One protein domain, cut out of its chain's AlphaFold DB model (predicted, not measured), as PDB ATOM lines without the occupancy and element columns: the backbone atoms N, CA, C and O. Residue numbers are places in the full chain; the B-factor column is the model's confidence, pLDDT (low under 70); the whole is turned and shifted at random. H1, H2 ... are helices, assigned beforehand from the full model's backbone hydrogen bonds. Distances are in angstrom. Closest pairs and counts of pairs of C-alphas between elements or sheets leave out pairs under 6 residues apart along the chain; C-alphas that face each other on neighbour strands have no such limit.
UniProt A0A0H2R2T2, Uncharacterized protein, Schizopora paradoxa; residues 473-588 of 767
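Overview. This is residues 473 to 588 of the 767 residues of an uncharacterized protein of Schizopora paradoxa (UniProt A0A0H2R2T2). One long helix, H2, runs along the longest axis, with H1 and H3 folded back against it, H1 on its residues 519 to 526 and H3 on its residues 527 to 534. Two short helices, H4 and H5, pack on the last residues of H3, H5 nearly square to it, while residues 505 to 511 stick out at the other end of H2. The printed part has 116 residues with five named helices, in the order H1 H2 H3 H4 H5, and no named strand: all helix. It is compact, with a radius of gyration of the C-alphas of 14.3 A, and elongated, spanning 46 by 29 by 23 A.

Arrangement. Start at H2, residues 510 to 534. H1, residues 476 to 492, touches it in a helical hairpin, closest at the C-alphas of Gln 478 and Phe 526, 5.3 A; the tilt is a shallow 34 degrees, only just short of steep, opposite ways. H3, residues 539 to 553, makes a second hairpin with H2, closest at C-alphas 534 and 542, 4.3 A, at 36 degrees, only just steep. H1, H2 and H3 form an up-and-down bundle, each running against the one before. H4, residues 557 to 565, touches residues 549 to 553 of H3, closest at C-alphas 553 and 560, 3.9 A. H5, residues 577 to 587, touches residues 550 to 553 of H3, about perpendicular at 82 degrees, closest at C-alphas 551 and 583, 6.2 A. In all five helices every O i to N i+4 pair is within hydrogen-bond range.

Along the chain. Find C-alpha 510 at (5.872, 10.068, 24.381); H2 runs 36.1 A from there to C-alpha 534. H1 begins at (-17.255, -8.154, 28.039) and spans 24.2 A, H3 21.1 A, H4 12.1 A; H5, 15.1 A, ends at (-27.517, 0.033, 22.738).

Size, cuts and confidence. C-alphas 508 and 539 are the farthest apart, 46.5 A. The printed part has no cut; the links H1 to H2 and H4 to H5 are long. Residues 490 to 513 have pLDDT under 70.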
ATOM      1  N   SER A 473     -13.858 -14.660  32.124       73.19
ATOM      2  CA  SER A 473     -13.811 -15.499  30.920       73.19
ATOM      3  C   SER A 473     -14.647 -14.953  29.763       73.19
ATOM      4  O   SER A 473     -14.584 -15.511  28.675       73.19
ATOM      5  N   SER A 474     -15.440 -13.901  29.973       81.06
ATOM      6  CA  SER A 474     -16.304 -13.352  28.927       81.06
ATOM      7  C   SER A 474     -15.584 -12.323  28.048       81.06
ATOM      8  O   SER A 474     -14.589 -11.726  28.456       81.06
ATOM      9  N   LEU A 475     -16.121 -12.072  26.851       89.19
ATOM     10  CA  LEU A 475     -15.663 -11.003  25.950       89.19
ATOM     11  C   LEU A 475     -15.951  -9.586  26.497       89.19
ATOM     12  O   LEU A 475     -15.382  -8.605  26.017       89.19
ATOM     13  N   TRP A 476     -16.800  -9.450  27.522       91.50
ATOM     14  CA  TRP A 476     -17.255  -8.154  28.039       91.50
ATOM     15  C   TRP A 476     -16.140  -7.241  28.565       91.50
ATOM     16  O   TRP A 476     -16.114  -6.078  28.165       91.50
ATOM     17  N   PRO A 477     -15.186  -7.693  29.407       89.94
ATOM     18  CA  PRO A 477     -14.114  -6.819  29.876       89.94
ATOM     19  C   PRO A 477     -13.227  -6.309  28.735       89.94
ATOM     20  O   PRO A 477     -12.719  -5.192  28.811       89.94
ATOM     21  N   GLN A 478     -13.061  -7.100  27.667       91.44
ATOM     22  CA  GLN A 478     -12.297  -6.709  26.477       91.44
ATOM     23  C   GLN A 478     -13.072  -5.668  25.667       91.44
ATOM     24  O   GLN A 478     -12.508  -4.629  25.325       91.44
ATOM     25  N   TYR A 479     -14.375  -5.893  25.468       92.38
ATOM     26  CA  TYR A 479     -15.286  -4.920  24.869       92.38
ATOM     27  C   TYR A 479     -15.280  -3.585  25.637       92.38
ATOM     28  O   TYR A 479     -15.044  -2.523  25.069       92.38
ATOM     29  N   PHE A 480     -15.430  -3.602  26.962       91.50
ATOM     30  CA  PHE A 480     -15.371  -2.372  27.761       91.50
ATOM     31  C   PHE A 480     -13.986  -1.727  27.764       91.50
ATOM     32  O   PHE A 480     -13.883  -0.501  27.819       91.50
ATOM     33  N   GLY A 481     -12.923  -2.530  27.706       88.25
ATOM     34  CA  GLY A 481     -11.555  -2.045  27.564       88.25
ATOM     35  C   GLY A 481     -11.378  -1.238  26.280       88.25
ATOM     36  O   GLY A 481     -10.867  -0.117  26.334       88.25
ATOM     37  N   VAL A 482     -11.865  -1.763  25.151       89.25
ATOM     38  CA  VAL A 482     -11.804  -1.053  23.869       89.25
ATOM     39  C   VAL A 482     -12.714   0.177  23.853       89.25
ATOM     40  O   VAL A 482     -12.279   1.236  23.410       89.25
ATOM     41  N   LEU A 483     -13.913   0.118  24.439       88.19
ATOM     42  CA  LEU A 483     -14.781   1.296  24.548       88.19
ATOM     43  C   LEU A 483     -14.190   2.403  25.421       88.19
ATOM     44  O   LEU A 483     -14.313   3.583  25.095       88.19
ATOM     45  N   GLY A 484     -13.534   2.045  26.525       85.56
ATOM     46  CA  GLY A 484     -12.849   3.010  27.382       85.56
ATOM     47  C   GLY A 484     -11.684   3.692  26.664       85.56
ATOM     48  O   GLY A 484     -11.412   4.869  26.900       85.56
ATOM     49  N   VAL A 485     -11.016   2.970  25.767       82.75
ATOM     50  CA  VAL A 485      -9.997   3.508  24.865       82.75
ATOM     51  C   VAL A 485     -10.618   4.453  23.829       82.75
ATOM     52  O   VAL A 485     -10.179   5.596  23.733       82.75
ATOM     53  N   VAL A 486     -11.670   4.022  23.127       81.56
ATOM     54  CA  VAL A 486     -12.388   4.824  22.119       81.56
ATOM     55  C   VAL A 486     -12.953   6.111  22.719       81.56
ATOM     56  O   VAL A 486     -12.768   7.197  22.179       81.56
ATOM     57  N   SER A 487     -13.527   6.036  23.916       77.56
ATOM     58  CA  SER A 487     -14.035   7.219  24.621       77.56
ATOM     59  C   SER A 487     -12.921   8.222  24.959       77.56
ATOM     60  O   SER A 487     -13.117   9.434  24.868       77.56
ATOM     61  N   LYS A 488     -11.726   7.738  25.338       74.44
ATOM     62  CA  LYS A 488     -10.547   8.598  25.554       74.44
ATOM     63  C   LYS A 488     -10.047   9.207  24.243       74.44
ATOM     64  O   LYS A 488      -9.583  10.349  24.260       74.44
ATOM     65  N   TYR A 489     -10.155   8.481  23.131       73.69
ATOM     66  CA  TYR A 489      -9.828   8.987  21.800       73.69
ATOM     67  C   TYR A 489     -10.710  10.148  21.360       73.69
ATOM     68  O   TYR A 489     -10.163  11.185  20.993       73.69
ATOM     69  N   TYR A 490     -12.033  10.056  21.514       69.62
ATOM     70  CA  TYR A 490     -12.915  11.187  21.200       69.62
ATOM     71  C   TYR A 490     -12.592  12.437  22.021       69.62
ATOM     72  O   TYR A 490     -12.622  13.550  21.507       69.62
ATOM     73  N   GLY A 491     -12.173  12.270  23.277       61.00
ATOM     74  CA  GLY A 491     -11.713  13.397  24.093       61.00
ATOM     75  C   GLY A 491     -10.344  13.974  23.698       61.00
ATOM     76  O   GLY A 491     -10.020  15.094  24.111       61.00
ATOM     77  N   SER A 492      -9.536  13.228  22.938       61.00
ATOM     78  CA  SER A 492      -8.160  13.588  22.563       61.00
ATOM     79  C   SER A 492      -7.951  13.861  21.070       61.00
ATOM     80  O   SER A 492      -6.845  14.250  20.709       61.00
ATOM     81  N   GLY A 493      -8.971  13.711  20.216       52.38
ATOM     82  CA  GLY A 493      -8.875  14.028  18.782       52.38
ATOM     83  C   GLY A 493      -8.027  13.047  17.965       52.38
ATOM     84  O   GLY A 493      -7.464  13.426  16.944       52.38
ATOM     85  N   ILE A 494      -7.872  11.800  18.423       51.56
ATOM     86  CA  ILE A 494      -7.046  10.785  17.744       51.56
ATOM     87  C   ILE A 494      -7.906   9.952  16.785       51.56
ATOM     88  O   ILE A 494      -8.981   9.487  17.158       51.56
ATOM     89  N   LEU A 495      -7.397   9.747  15.568       54.94
ATOM     90  CA  LEU A 495      -8.095   9.159  14.423       54.94
ATOM     91  C   LEU A 495      -7.796   7.674  14.195       54.94
ATOM     92  O   LEU A 495      -6.641   7.254  14.191       54.94
ATOM     93  N   LEU A 496      -8.843   6.890  13.927       53.09
ATOM     94  CA  LEU A 496      -8.761   5.532  13.381       53.09
ATOM     95  C   LEU A 496      -9.053   5.604  11.873       53.09
ATOM     96  O   LEU A 496     -10.189   5.878  11.497       53.09
ATOM     97  N   ILE A 497      -8.057   5.363  11.012       53.34
ATOM     98  CA  ILE A 497      -8.246   5.289   9.550       53.34
ATOM     99  C   ILE A 497      -7.817   3.895   9.067       53.34
ATOM    100  O   ILE A 497      -6.664   3.645   8.723       53.34
ATOM    101  N   GLY A 498      -8.770   2.961   9.060       53.72
ATOM    102  CA  GLY A 498      -8.564   1.569   8.654       53.72
ATOM    103  C   GLY A 498      -7.703   0.741   9.619       53.72
ATOM    104  O   GLY A 498      -7.743   0.942  10.831       53.72
ATOM    105  N   SER A 499      -6.900  -0.193   9.087       43.12
ATOM    106  CA  SER A 499      -5.987  -1.047   9.877       43.12
ATOM    107  C   SER A 499      -4.723  -0.319  10.356       43.12
ATOM    108  O   SER A 499      -3.938  -0.857  11.140       43.12
ATOM    109  N   SER A 500      -4.527   0.915   9.889       47.81
ATOM    110  CA  SER A 500      -3.411   1.782  10.244       47.81
ATOM    111  C   SER A 500      -3.944   2.894  11.137       47.81
ATOM    112  O   SER A 500      -4.740   3.718  10.704       47.81
ATOM    113  N   LEU A 501      -3.510   2.959  12.394       49.19
ATOM    114  CA  LEU A 501      -3.802   4.127  13.223       49.19
ATOM    115  C   LEU A 501      -2.953   5.284  12.686       49.19
ATOM    116  O   LEU A 501      -1.794   5.448  13.074       49.19
ATOM    117  N   PHE A 502      -3.492   6.014  11.705       45.97
ATOM    118  CA  PHE A 502      -2.831   7.189  11.169       45.97
ATOM    119  C   PHE A 502      -2.746   8.221  12.283       45.97
ATOM    120  O   PHE A 502      -3.728   8.769  12.777       45.97
ATOM    121  N   TYR A 503      -1.509   8.442  12.702       43.72
ATOM    122  CA  TYR A 503      -1.128   9.612  13.456       43.72
ATOM    123  C   TYR A 503      -1.600  10.845  12.675       43.72
ATOM    124  O   TYR A 503      -1.165  11.034  11.539       43.72
ATOM    125  N   LEU A 504      -2.375  11.737  13.302       42.75
ATOM    126  CA  LEU A 504      -2.190  13.162  13.025       42.75
ATOM    127  C   LEU A 504      -0.756  13.476  13.477       42.75
ATOM    128  O   LEU A 504      -0.437  13.617  14.663       42.75
ATOM    129  N   ALA A 505       0.154  13.351  12.519       34.97
ATOM    130  CA  ALA A 505       1.589  13.290  12.693       34.97
ATOM    131  C   ALA A 505       2.147  14.639  13.155       34.97
ATOM    132  O   ALA A 505       2.511  15.453  12.324       34.97
ATOM    133  N   SER A 506       2.272  14.867  14.472       39.84
ATOM    134  CA  SER A 506       3.219  15.874  15.009       39.84
ATOM    135  C   SER A 506       3.446  15.851  16.531       39.84
ATOM    136  O   SER A 506       4.357  16.505  17.041       39.84
ATOM    137  N   CYS A 507       2.679  15.101  17.329       43.28
ATOM    138  CA  CYS A 507       2.901  15.108  18.779       43.28
ATOM    139  C   CYS A 507       4.134  14.281  19.195       43.28
ATOM    140  O   CYS A 507       4.011  13.118  19.574       43.28
ATOM    141  N   LYS A 508       5.316  14.915  19.242       48.34
ATOM    142  CA  LYS A 508       6.568  14.410  19.863       48.34
ATOM    143  C   LYS A 508       6.475  14.138  21.380       48.34
ATOM    144  O   LYS A 508       7.494  13.994  22.047       48.34
ATOM    145  N   LYS A 509       5.278  14.091  21.972       59.81
ATOM    146  CA  LYS A 509       5.108  13.719  23.381       59.81
ATOM    147  C   LYS A 509       4.910  12.208  23.471       59.81
ATOM    148  O   LYS A 509       3.864  11.703  23.067       59.81
ATOM    149  N   ASP A 510       5.860  11.519  24.101       67.06
ATOM    150  CA  ASP A 510       5.872  10.068  24.381       67.06
ATOM    151  C   ASP A 510       4.561   9.505  24.967       67.06
ATOM    152  O   ASP A 510       4.317   8.299  24.956       67.06
ATOM    153  N   ASN A 511       3.699  10.356  25.523       67.62
ATOM    154  CA  ASN A 511       2.416   9.955  26.091       67.62
ATOM    155  C   ASN A 511       1.356   9.641  25.025       67.62
ATOM    156  O   ASN A 511       0.583   8.709  25.230       67.62
ATOM    157  N   ALA A 512       1.333  10.359  23.896       65.50
ATOM    158  CA  ALA A 512       0.377  10.102  22.813       65.50
ATOM    159  C   ALA A 512       0.702   8.783  22.094       65.50
ATOM    160  O   ALA A 512      -0.183   7.955  21.892       65.50
ATOM    161  N   VAL A 513       1.994   8.531  21.834       69.56
ATOM    162  CA  VAL A 513       2.473   7.270  21.237       69.56
ATOM    163  C   VAL A 513       2.051   6.085  22.107       69.56
ATOM    164  O   VAL A 513       1.505   5.099  21.615       69.56
ATOM    165  N   ARG A 514       2.268   6.194  23.425       73.56
ATOM    166  CA  ARG A 514       1.913   5.143  24.387       73.56
ATOM    167  C   ARG A 514       0.406   4.919  24.485       73.56
ATOM    168  O   ARG A 514      -0.016   3.765  24.557       73.56
ATOM    169  N   ALA A 515      -0.394   5.985  24.474       71.25
ATOM    170  CA  ALA A 515      -1.851   5.873  24.472       71.25
ATOM    171  C   ALA A 515      -2.348   5.139  23.215       71.25
ATOM    172  O   ALA A 515      -3.113   4.185  23.344       71.25
ATOM    173  N   ASN A 516      -1.825   5.495  22.038       71.06
ATOM    174  CA  ASN A 516      -2.177   4.856  20.766       71.06
ATOM    175  C   ASN A 516      -1.776   3.382  20.737       71.06
ATOM    176  O   ASN A 516      -2.581   2.523  20.388       71.06
ATOM    177  N   ALA A 517      -0.556   3.057  21.172       79.81
ATOM    178  CA  ALA A 517      -0.090   1.674  21.232       79.81
ATOM    179  C   ALA A 517      -0.958   0.816  22.167       79.81
ATOM    180  O   ALA A 517      -1.365  -0.288  21.801       79.81
ATOM    181  N   SER A 518      -1.294   1.334  23.355       81.12
ATOM    182  CA  SER A 518      -2.194   0.659  24.301       81.12
ATOM    183  C   SER A 518      -3.558   0.371  23.682       81.12
ATOM    184  O   SER A 518      -4.200  -0.628  23.999       81.12
ATOM    185  N   ALA A 519      -4.013   1.262  22.825       80.88
ATOM    186  CA  ALA A 519      -5.340   1.238  22.275       80.88
ATOM    187  C   ALA A 519      -5.471   0.376  21.015       80.88
ATOM    188  O   ALA A 519      -6.422  -0.394  20.919       80.88
ATOM    189  N   ILE A 520      -4.469   0.395  20.126       82.19
ATOM    190  CA  ILE A 520      -4.292  -0.624  19.075       82.19
ATOM    191  C   ILE A 520      -4.256  -2.004  19.718       82.19
ATOM    192  O   ILE A 520      -4.927  -2.926  19.269       82.19
ATOM    193  N   THR A 521      -3.497  -2.144  20.808       87.44
ATOM    194  CA  THR A 521      -3.391  -3.415  21.526       87.44
ATOM    195  C   THR A 521      -4.755  -3.855  22.063       87.44
ATOM    196  O   THR A 521      -5.105  -5.025  21.923       87.44
ATOM    197  N   ALA A 522      -5.550  -2.941  22.631       88.25
ATOM    198  CA  ALA A 522      -6.897  -3.243  23.112       88.25
ATOM    199  C   ALA A 522      -7.853  -3.649  21.974       88.25
ATOM    200  O   ALA A 522      -8.526  -4.670  22.106       88.25
ATOM    201  N   LEU A 523      -7.862  -2.910  20.856       88.12
ATOM    202  CA  LEU A 523      -8.633  -3.232  19.644       88.12
ATOM    203  C   LEU A 523      -8.261  -4.613  19.098       88.12
ATOM    204  O   LEU A 523      -9.117  -5.486  18.985       88.12
ATOM    205  N   ASN A 524      -6.971  -4.847  18.850       89.12
ATOM    206  CA  ASN A 524      -6.469  -6.111  18.314       89.12
ATOM    207  C   ASN A 524      -6.763  -7.287  19.245       89.12
ATOM    208  O   ASN A 524      -7.063  -8.382  18.771       89.12
ATOM    209  N   THR A 525      -6.688  -7.072  20.561       91.19
ATOM    210  CA  THR A 525      -7.029  -8.098  21.553       91.19
ATOM    211  C   THR A 525      -8.520  -8.416  21.500       91.19
ATOM    212  O   THR A 525      -8.879  -9.589  21.442       91.19
ATOM    213  N   PHE A 526      -9.387  -7.398  21.487       93.75
ATOM    214  CA  PHE A 526     -10.836  -7.580  21.417       93.75
ATOM    215  C   PHE A 526     -11.266  -8.273  20.118       93.75
ATOM    216  O   PHE A 526     -11.994  -9.264  20.168       93.75
ATOM    217  N   PHE A 527     -10.783  -7.812  18.963       93.81
ATOM    218  CA  PHE A 527     -11.165  -8.390  17.678       93.81
ATOM    219  C   PHE A 527     -10.600  -9.796  17.468       93.81
ATOM    220  O   PHE A 527     -11.349 -10.679  17.064       93.81
ATOM    221  N   SER A 528      -9.333 -10.055  17.817       93.06
ATOM    222  CA  SER A 528      -8.769 -11.414  17.736       93.06
ATOM    223  C   SER A 528      -9.563 -12.403  18.594       93.06
ATOM    224  O   SER A 528      -9.930 -13.473  18.117       93.06
ATOM    225  N   ARG A 529      -9.905 -12.023  19.835       93.31
ATOM    226  CA  ARG A 529     -10.750 -12.844  20.719       93.31
ATOM    227  C   ARG A 529     -12.158 -13.043  20.169       93.31
ATOM    228  O   ARG A 529     -12.703 -14.131  20.287       93.31
ATOM    229  N   SER A 530     -12.731 -12.015  19.550       92.88
ATOM    230  CA  SER A 530     -14.050 -12.121  18.923       92.88
ATOM    231  C   SER A 530     -14.028 -13.103  17.749       92.88
ATOM    232  O   SER A 530     -14.942 -13.907  17.640       92.88
ATOM    233  N   ILE A 531     -12.973 -13.106  16.921       92.75
ATOM    234  CA  ILE A 531     -12.796 -14.093  15.840       92.75
ATOM    235  C   ILE A 531     -12.667 -15.512  16.406       92.75
ATOM    236  O   ILE A 531     -13.339 -16.413  15.911       92.75
ATOM    237  N   GLU A 532     -11.847 -15.713  17.446       93.81
ATOM    238  CA  GLU A 532     -11.718 -17.018  18.120       93.81
ATOM    239  C   GLU A 532     -13.088 -17.543  18.582       93.81
ATOM    240  O   GLU A 532     -13.425 -18.706  18.349       93.81
ATOM    241  N   GLU A 533     -13.904 -16.677  19.189       93.31
ATOM    242  CA  GLU A 533     -15.223 -17.045  19.701       93.31
ATOM    243  C   GLU A 533     -16.247 -17.271  18.572       93.31
ATOM    244  O   GLU A 533     -17.027 -18.222  18.637       93.31
ATOM    245  N   LEU A 534     -16.207 -16.460  17.506       91.38
ATOM    246  CA  LEU A 534     -17.018 -16.614  16.286       91.38
ATOM    247  C   LEU A 534     -16.708 -17.920  15.543       91.38
ATOM    248  O   LEU A 534     -17.597 -18.518  14.941       91.38
ATOM    249  N   GLN A 535     -15.464 -18.393  15.608       93.44
ATOM    250  CA  GLN A 535     -15.037 -19.671  15.030       93.44
ATOM    251  C   GLN A 535     -15.261 -20.865  15.971       93.44
ATOM    252  O   GLN A 535     -15.059 -22.013  15.568       93.44
ATOM    253  N   SER A 536     -15.665 -20.625  17.222       93.62
ATOM    254  CA  SER A 536     -15.921 -21.687  18.193       93.62
ATOM    255  C   SER A 536     -17.201 -22.466  17.865       93.62
ATOM    256  O   SER A 536     -18.121 -21.954  17.244       93.62
ATOM    257  N   ASN A 537     -17.308 -23.703  18.352       91.00
ATOM    258  CA  ASN A 537     -18.528 -24.512  18.206       91.00
ATOM    259  C   ASN A 537     -19.590 -24.209  19.283       91.00
ATOM    260  O   ASN A 537     -20.486 -25.026  19.492       91.00
ATOM    261  N   ILE A 538     -19.463 -23.104  20.027       89.94
ATOM    262  CA  ILE A 538     -20.365 -22.746  21.128       89.94
ATOM    263  C   ILE A 538     -21.320 -21.651  20.627       89.94
ATOM    264  O   ILE A 538     -20.905 -20.493  20.554       89.94
ATOM    265  N   PRO A 539     -22.596 -21.967  20.316       87.69
ATOM    266  CA  PRO A 539     -23.514 -21.014  19.683       87.69
ATOM    267  C   PRO A 539     -23.699 -19.718  20.481       87.69
ATOM    268  O   PRO A 539     -23.711 -18.630  19.910       87.69
ATOM    269  N   ASP A 540     -23.780 -19.824  21.810       85.25
ATOM    270  CA  ASP A 540     -23.927 -18.667  22.699       85.25
ATOM    271  C   ASP A 540     -22.702 -17.738  22.649       85.25
ATOM    272  O   ASP A 540     -22.845 -16.516  22.701       85.25
ATOM    273  N   GLY A 541     -21.499 -18.312  22.526       89.12
ATOM    274  CA  GLY A 541     -20.245 -17.566  22.402       89.12
ATOM    275  C   GLY A 541     -20.166 -16.826  21.070       89.12
ATOM    276  O   GLY A 541     -19.905 -15.622  21.052       89.12
ATOM    277  N   GLN A 542     -20.494 -17.510  19.969       90.88
ATOM    278  CA  GLN A 542     -20.554 -16.915  18.630       90.88
ATOM    279  C   GLN A 542     -21.544 -15.747  18.574       90.88
ATOM    280  O   GLN A 542     -21.211 -14.661  18.105       90.88
ATOM    281  N   ALA A 543     -22.753 -15.950  19.100       88.06
ATOM    282  CA  ALA A 543     -23.790 -14.929  19.126       88.06
ATOM    283  C   ALA A 543     -23.394 -13.704  19.957       88.06
ATOM    284  O   ALA A 543     -23.635 -12.568  19.542       88.06
ATOM    285  N   LEU A 544     -22.778 -13.921  21.125       90.19
ATOM    286  CA  LEU A 544     -22.266 -12.833  21.951       90.19
ATOM    287  C   LEU A 544     -21.167 -12.058  21.217       90.19
ATOM    288  O   LEU A 544     -21.198 -10.830  21.211       90.19
ATOM    289  N   ALA A 545     -20.217 -12.756  20.598       92.75
ATOM    290  CA  ALA A 545     -19.125 -12.136  19.858       92.75
ATOM    291  C   ALA A 545     -19.638 -11.298  18.682       92.75
ATOM    292  O   ALA A 545     -19.271 -10.128  18.571       92.75
ATOM    293  N   ALA A 546     -20.547 -11.854  17.873       92.50
ATOM    294  CA  ALA A 546     -21.191 -11.136  16.776       92.50
ATOM    295  C   ALA A 546     -21.893  -9.874  17.288       92.50
ATOM    296  O   ALA A 546     -21.613  -8.774  16.822       92.50
ATOM    297  N   PHE A 547     -22.723 -10.011  18.327       91.62
ATOM    298  CA  PHE A 547     -23.439  -8.881  18.907       91.62
ATOM    299  C   PHE A 547     -22.504  -7.789  19.439       91.62
ATOM    300  O   PHE A 547     -22.782  -6.611  19.234       91.62
ATOM    301  N   LEU A 548     -21.405  -8.136  20.119       93.19
ATOM    302  CA  LEU A 548     -20.459  -7.147  20.647       93.19
ATOM    303  C   LEU A 548     -19.687  -6.427  19.538       93.19
ATOM    304  O   LEU A 548     -19.455  -5.225  19.652       93.19
ATOM    305  N   VAL A 549     -19.308  -7.134  18.473       94.19
ATOM    306  CA  VAL A 549     -18.641  -6.540  17.305       94.19
ATOM    307  C   VAL A 549     -19.599  -5.626  16.542       94.19
ATOM    308  O   VAL A 549     -19.241  -4.489  16.247       94.19
ATOM    309  N   GLU A 550     -20.836  -6.059  16.297       94.00
ATOM    310  CA  GLU A 550     -21.876  -5.224  15.684       94.00
ATOM    311  C   GLU A 550     -22.208  -4.013  16.562       94.00
ATOM    312  O   GLU A 550     -22.329  -2.899  16.065       94.00
ATOM    313  N   SER A 551     -22.287  -4.202  17.883       92.69
ATOM    314  CA  SER A 551     -22.486  -3.110  18.844       92.69
ATOM    315  C   SER A 551     -21.323  -2.135  18.857       92.69
ATOM    316  O   SER A 551     -21.547  -0.961  19.107       92.69
ATOM    317  N   PHE A 552     -20.092  -2.598  18.622       93.31
ATOM    318  CA  PHE A 552     -18.936  -1.726  18.445       93.31
ATOM    319  C   PHE A 552     -19.067  -0.922  17.147       93.31
ATOM    320  O   PHE A 552     -19.033   0.302  17.197       93.31
ATOM    321  N   ALA A 553     -19.293  -1.591  16.011       93.31
ATOM    322  CA  ALA A 553     -19.473  -0.950  14.706       93.31
ATOM    323  C   ALA A 553     -20.638   0.055  14.689       93.31
ATOM    324  O   ALA A 553     -20.567   1.085  14.032       93.31
ATOM    325  N   ALA A 554     -21.696  -0.214  15.452       92.75
ATOM    326  CA  ALA A 554     -22.869   0.643  15.548       92.75
ATOM    327  C   ALA A 554     -22.620   1.972  16.285       92.75
ATOM    328  O   ALA A 554     -23.470   2.854  16.205       92.75
ATOM    329  N   ILE A 555     -21.512   2.138  17.018       90.69
ATOM    330  CA  ILE A 555     -21.262   3.361  17.804       90.69
ATOM    331  C   ILE A 555     -21.082   4.568  16.890       90.69
ATOM    332  O   ILE A 555     -21.670   5.618  17.143       90.69
ATOM    333  N   ASP A 556     -20.284   4.407  15.839       91.12
ATOM    334  CA  ASP A 556     -19.991   5.423  14.835       91.12
ATOM    335  C   ASP A 556     -19.208   4.819  13.666       91.12
ATOM    336  O   ASP A 556     -18.757   3.670  13.701       91.12
ATOM    337  N   LEU A 557     -19.027   5.631  12.632       90.75
ATOM    338  CA  LEU A 557     -18.346   5.248  11.409       90.75
ATOM    339  C   LEU A 557     -16.876   4.842  11.604       90.75
ATOM    340  O   LEU A 557     -16.382   3.977  10.889       90.75
ATOM    341  N   TYR A 558     -16.160   5.405  12.580       88.19
ATOM    342  CA  TYR A 558     -14.760   5.033  12.822       88.19
ATOM    343  C   TYR A 558     -14.678   3.628  13.412       88.19
ATOM    344  O   TYR A 558     -13.818   2.831  13.027       88.19
ATOM    345  N   CYS A 559     -15.600   3.298  14.317       90.62
ATOM    346  CA  CYS A 559     -15.747   1.947  14.831       90.62
ATOM    347  C   CYS A 559     -16.166   0.955  13.738       90.62
ATOM    348  O   CYS A 559     -15.623  -0.150  13.697       90.62
ATOM    349  N   GLN A 560     -17.078   1.342  12.840       92.31
ATOM    350  CA  GLN A 560     -17.457   0.529  11.682       92.31
ATOM    351  C   GLN A 560     -16.250   0.256  10.771       92.31
ATOM    352  O   GLN A 560     -15.922  -0.904  10.520       92.31
ATOM    353  N   ASN A 561     -15.516   1.299  10.377       90.00
ATOM    354  CA  ASN A 561     -14.320   1.186   9.537       90.00
ATOM    355  C   ASN A 561     -13.241   0.298  10.180       90.00
ATOM    356  O   ASN A 561     -12.554  -0.470   9.500       90.00
ATOM    357  N   ALA A 562     -13.086   0.363  11.505       89.06
ATOM    358  CA  ALA A 562     -12.167  -0.512  12.229       89.06
ATOM    359  C   ALA A 562     -12.576  -1.994  12.130       89.06
ATOM    360  O   ALA A 562     -11.706  -2.854  12.003       89.06
ATOM    361  N   VAL A 563     -13.877  -2.303  12.149       90.31
ATOM    362  CA  VAL A 563     -14.390  -3.672  11.966       90.31
ATOM    363  C   VAL A 563     -14.219  -4.142  10.519       90.31
ATOM    364  O   VAL A 563     -13.779  -5.270  10.297       90.31
ATOM    365  N   GLU A 564     -14.504  -3.281   9.541       90.69
ATOM    366  CA  GLU A 564     -14.358  -3.583   8.109       90.69
ATOM    367  C   GLU A 564     -12.918  -3.912   7.714       90.69
ATOM    368  O   GLU A 564     -12.662  -4.832   6.936       90.69
ATOM    369  N   THR A 565     -11.961  -3.186   8.286       87.56
ATOM    370  CA  THR A 565     -10.545  -3.335   7.938       87.56
ATOM    371  C   THR A 565      -9.819  -4.431   8.715       87.56
ATOM    372  O   THR A 565      -8.713  -4.823   8.330       87.56
ATOM    373  N   PHE A 566     -10.413  -4.971   9.781       87.75
ATOM    374  CA  PHE A 566      -9.766  -5.986  10.606       87.75
ATOM    375  C   PHE A 566      -9.965  -7.403  10.045       87.75
ATOM    376  O   PHE A 566     -11.003  -8.019  10.255       87.75
ATOM    377  N   ASN A 567      -8.944  -7.942   9.365       83.50
ATOM    378  CA  ASN A 567      -8.733  -9.370   9.042       83.50
ATOM    379  C   ASN A 567     -10.000 -10.229   8.821       83.50
ATOM    380  O   ASN A 567     -10.180 -11.267   9.458       83.50
ATOM    381  N   GLY A 568     -10.876  -9.819   7.899       82.50
ATOM    382  CA  GLY A 568     -12.054 -10.605   7.515       82.50
ATOM    383  C   GLY A 568     -13.159 -10.671   8.573       82.50
ATOM    384  O   GLY A 568     -14.102 -11.435   8.389       82.50
ATOM    385  N   LEU A 569     -13.082  -9.871   9.645       89.19
ATOM    386  CA  LEU A 569     -14.097  -9.796  10.697       89.19
ATOM    387  C   LEU A 569     -15.475  -9.446  10.125       89.19
ATOM    388  O   LEU A 569     -16.457 -10.081  10.493       89.19
ATOM    389  N   ALA A 570     -15.532  -8.529   9.154       88.56
ATOM    390  CA  ALA A 570     -16.756  -8.187   8.425       88.56
ATOM    391  C   ALA A 570     -17.415  -9.376   7.699       88.56
ATOM    392  O   ALA A 570     -18.605  -9.337   7.423       88.56
ATOM    393  N   GLY A 571     -16.676 -10.457   7.419       90.88
ATOM    394  CA  GLY A 571     -17.244 -11.687   6.862       90.88
ATOM    395  C   GLY A 571     -18.034 -12.528   7.871       90.88
ATOM    396  O   GLY A 571     -18.740 -13.448   7.465       90.88
ATOM    397  N   TYR A 572     -17.919 -12.237   9.172       89.62
ATOM    398  CA  TYR A 572     -18.574 -12.985  10.250       89.62
ATOM    399  C   TYR A 572     -19.764 -12.254  10.884       89.62
ATOM    400  O   TYR A 572     -20.487 -12.865  11.670       89.62
ATOM    401  N   VAL A 573     -19.953 -10.965  10.596       91.94
ATOM    402  CA  VAL A 573     -20.955 -10.110  11.253       91.94
ATOM    403  C   VAL A 573     -21.771  -9.317  10.238       91.94
ATOM    404  O   VAL A 573     -21.288  -9.024   9.147       91.94
ATOM    405  N   ASP A 574     -23.000  -8.943  10.594       91.31
ATOM    406  CA  ASP A 574     -23.839  -8.095   9.745       91.31
ATOM    407  C   ASP A 574     -23.635  -6.620  10.117       91.31
ATOM    408  O   ASP A 574     -24.164  -6.112  11.105       91.31
ATOM    409  N   ILE A 575     -22.838  -5.928   9.307       92.69
ATOM    410  CA  ILE A 575     -22.584  -4.486   9.417       92.69
ATOM    411  C   ILE A 575     -23.410  -3.674   8.413       92.69
ATOM    412  O   ILE A 575     -23.079  -2.531   8.113       92.69
ATOM    413  N   SER A 576     -24.494  -4.241   7.870       91.88
ATOM    414  CA  SER A 576     -25.372  -3.486   6.976       91.88
ATOM    415  C   SER A 576     -25.976  -2.262   7.693       91.88
ATOM    416  O   SER A 576     -26.277  -2.330   8.891       91.88
ATOM    417  N   PRO A 577     -26.238  -1.142   6.988       90.44
ATOM    418  CA  PRO A 577     -26.791   0.065   7.611       90.44
ATOM    419  C   PRO A 577     -28.097  -0.181   8.385       90.44
ATOM    420  O   PRO A 577     -28.295   0.355   9.476       90.44
ATOM    421  N   ILE A 578     -28.969  -1.053   7.860       89.75
ATOM    422  CA  ILE A 578     -30.236  -1.449   8.498       89.75
ATOM    423  C   ILE A 578     -29.967  -2.160   9.829       89.75
ATOM    424  O   ILE A 578     -30.612  -1.877  10.847       89.75
ATOM    425  N   ARG A 579     -28.993  -3.075   9.836       90.19
ATOM    426  CA  ARG A 579     -28.606  -3.815  11.029       90.19
ATOM    427  C   ARG A 579     -27.999  -2.900  12.080       90.19
ATOM    428  O   ARG A 579     -28.465  -2.904  13.219       90.19
ATOM    429  N   LEU A 580     -27.023  -2.078  11.701       91.19
ATOM    430  CA  LEU A 580     -26.382  -1.143  12.623       91.19
ATOM    431  C   LEU A 580     -27.391  -0.144  13.189       91.19
ATOM    432  O   LEU A 580     -27.376   0.102  14.389       91.19
ATOM    433  N   LYS A 581     -28.338   0.366  12.389       88.94
ATOM    434  CA  LYS A 581     -29.461   1.179  12.892       88.94
ATOM    435  C   LYS A 581     -30.259   0.466  13.988       88.94
ATOM    436  O   LYS A 581     -30.450   1.023  15.063       88.94
ATOM    437  N   THR A 582     -30.633  -0.791  13.758       88.62
ATOM    438  CA  THR A 582     -31.360  -1.602  14.752       88.62
ATOM    439  C   THR A 582     -30.547  -1.795  16.037       88.62
ATOM    440  O   THR A 582     -31.087  -1.765  17.141       88.62
ATOM    441  N   ILE A 583     -29.234  -2.006  15.916       89.25
ATOM    442  CA  ILE A 583     -28.344  -2.140  17.073       89.25
ATOM    443  C   ILE A 583     -28.223  -0.810  17.826       89.25
ATOM    444  O   ILE A 583     -28.322  -0.821  19.052       89.25
ATOM    445  N   ARG A 584     -28.098   0.329  17.131       89.50
ATOM    446  CA  ARG A 584     -28.039   1.680  17.728       89.50
ATOM    447  C   ARG A 584     -29.239   1.974  18.622       89.50
ATOM    448  O   ARG A 584     -29.057   2.382  19.769       89.50
ATOM    449  N   GLU A 585     -30.439   1.693  18.120       85.69
ATOM    450  CA  GLU A 585     -31.699   1.847  18.862       85.69
ATOM    451  C   GLU A 585     -31.723   1.001  20.148       85.69
ATOM    452  O   GLU A 585     -32.371   1.365  21.128       85.69
ATOM    453  N   ARG A 586     -30.980  -0.114  20.182       83.81
ATOM    454  CA  ARG A 586     -30.914  -1.037  21.327       83.81
ATOM    455  C   ARG A 586     -29.823  -0.704  22.332       83.81
ATOM    456  O   ARG A 586     -30.023  -0.917  23.527       83.81
ATOM    457  N   ILE A 587     -28.659  -0.259  21.863       85.75
ATOM    458  CA  ILE A 587     -27.517   0.033  22.738       85.75
ATOM    459  C   ILE A 587     -27.590   1.426  23.367       85.75
ATOM    460  O   ILE A 587     -26.853   1.674  24.322       85.75
ATOM    461  N   GLU A 588     -28.490   2.287  22.871       84.31
ATOM    462  CA  GLU A 588     -28.637   3.696  23.257       84.31
ATOM    463  C   GLU A 588     -27.307   4.448  23.083       84.31
ATOM    464  O   GLU A 588     -26.641   4.791  24.060       84.31
TER     465      GLU A 588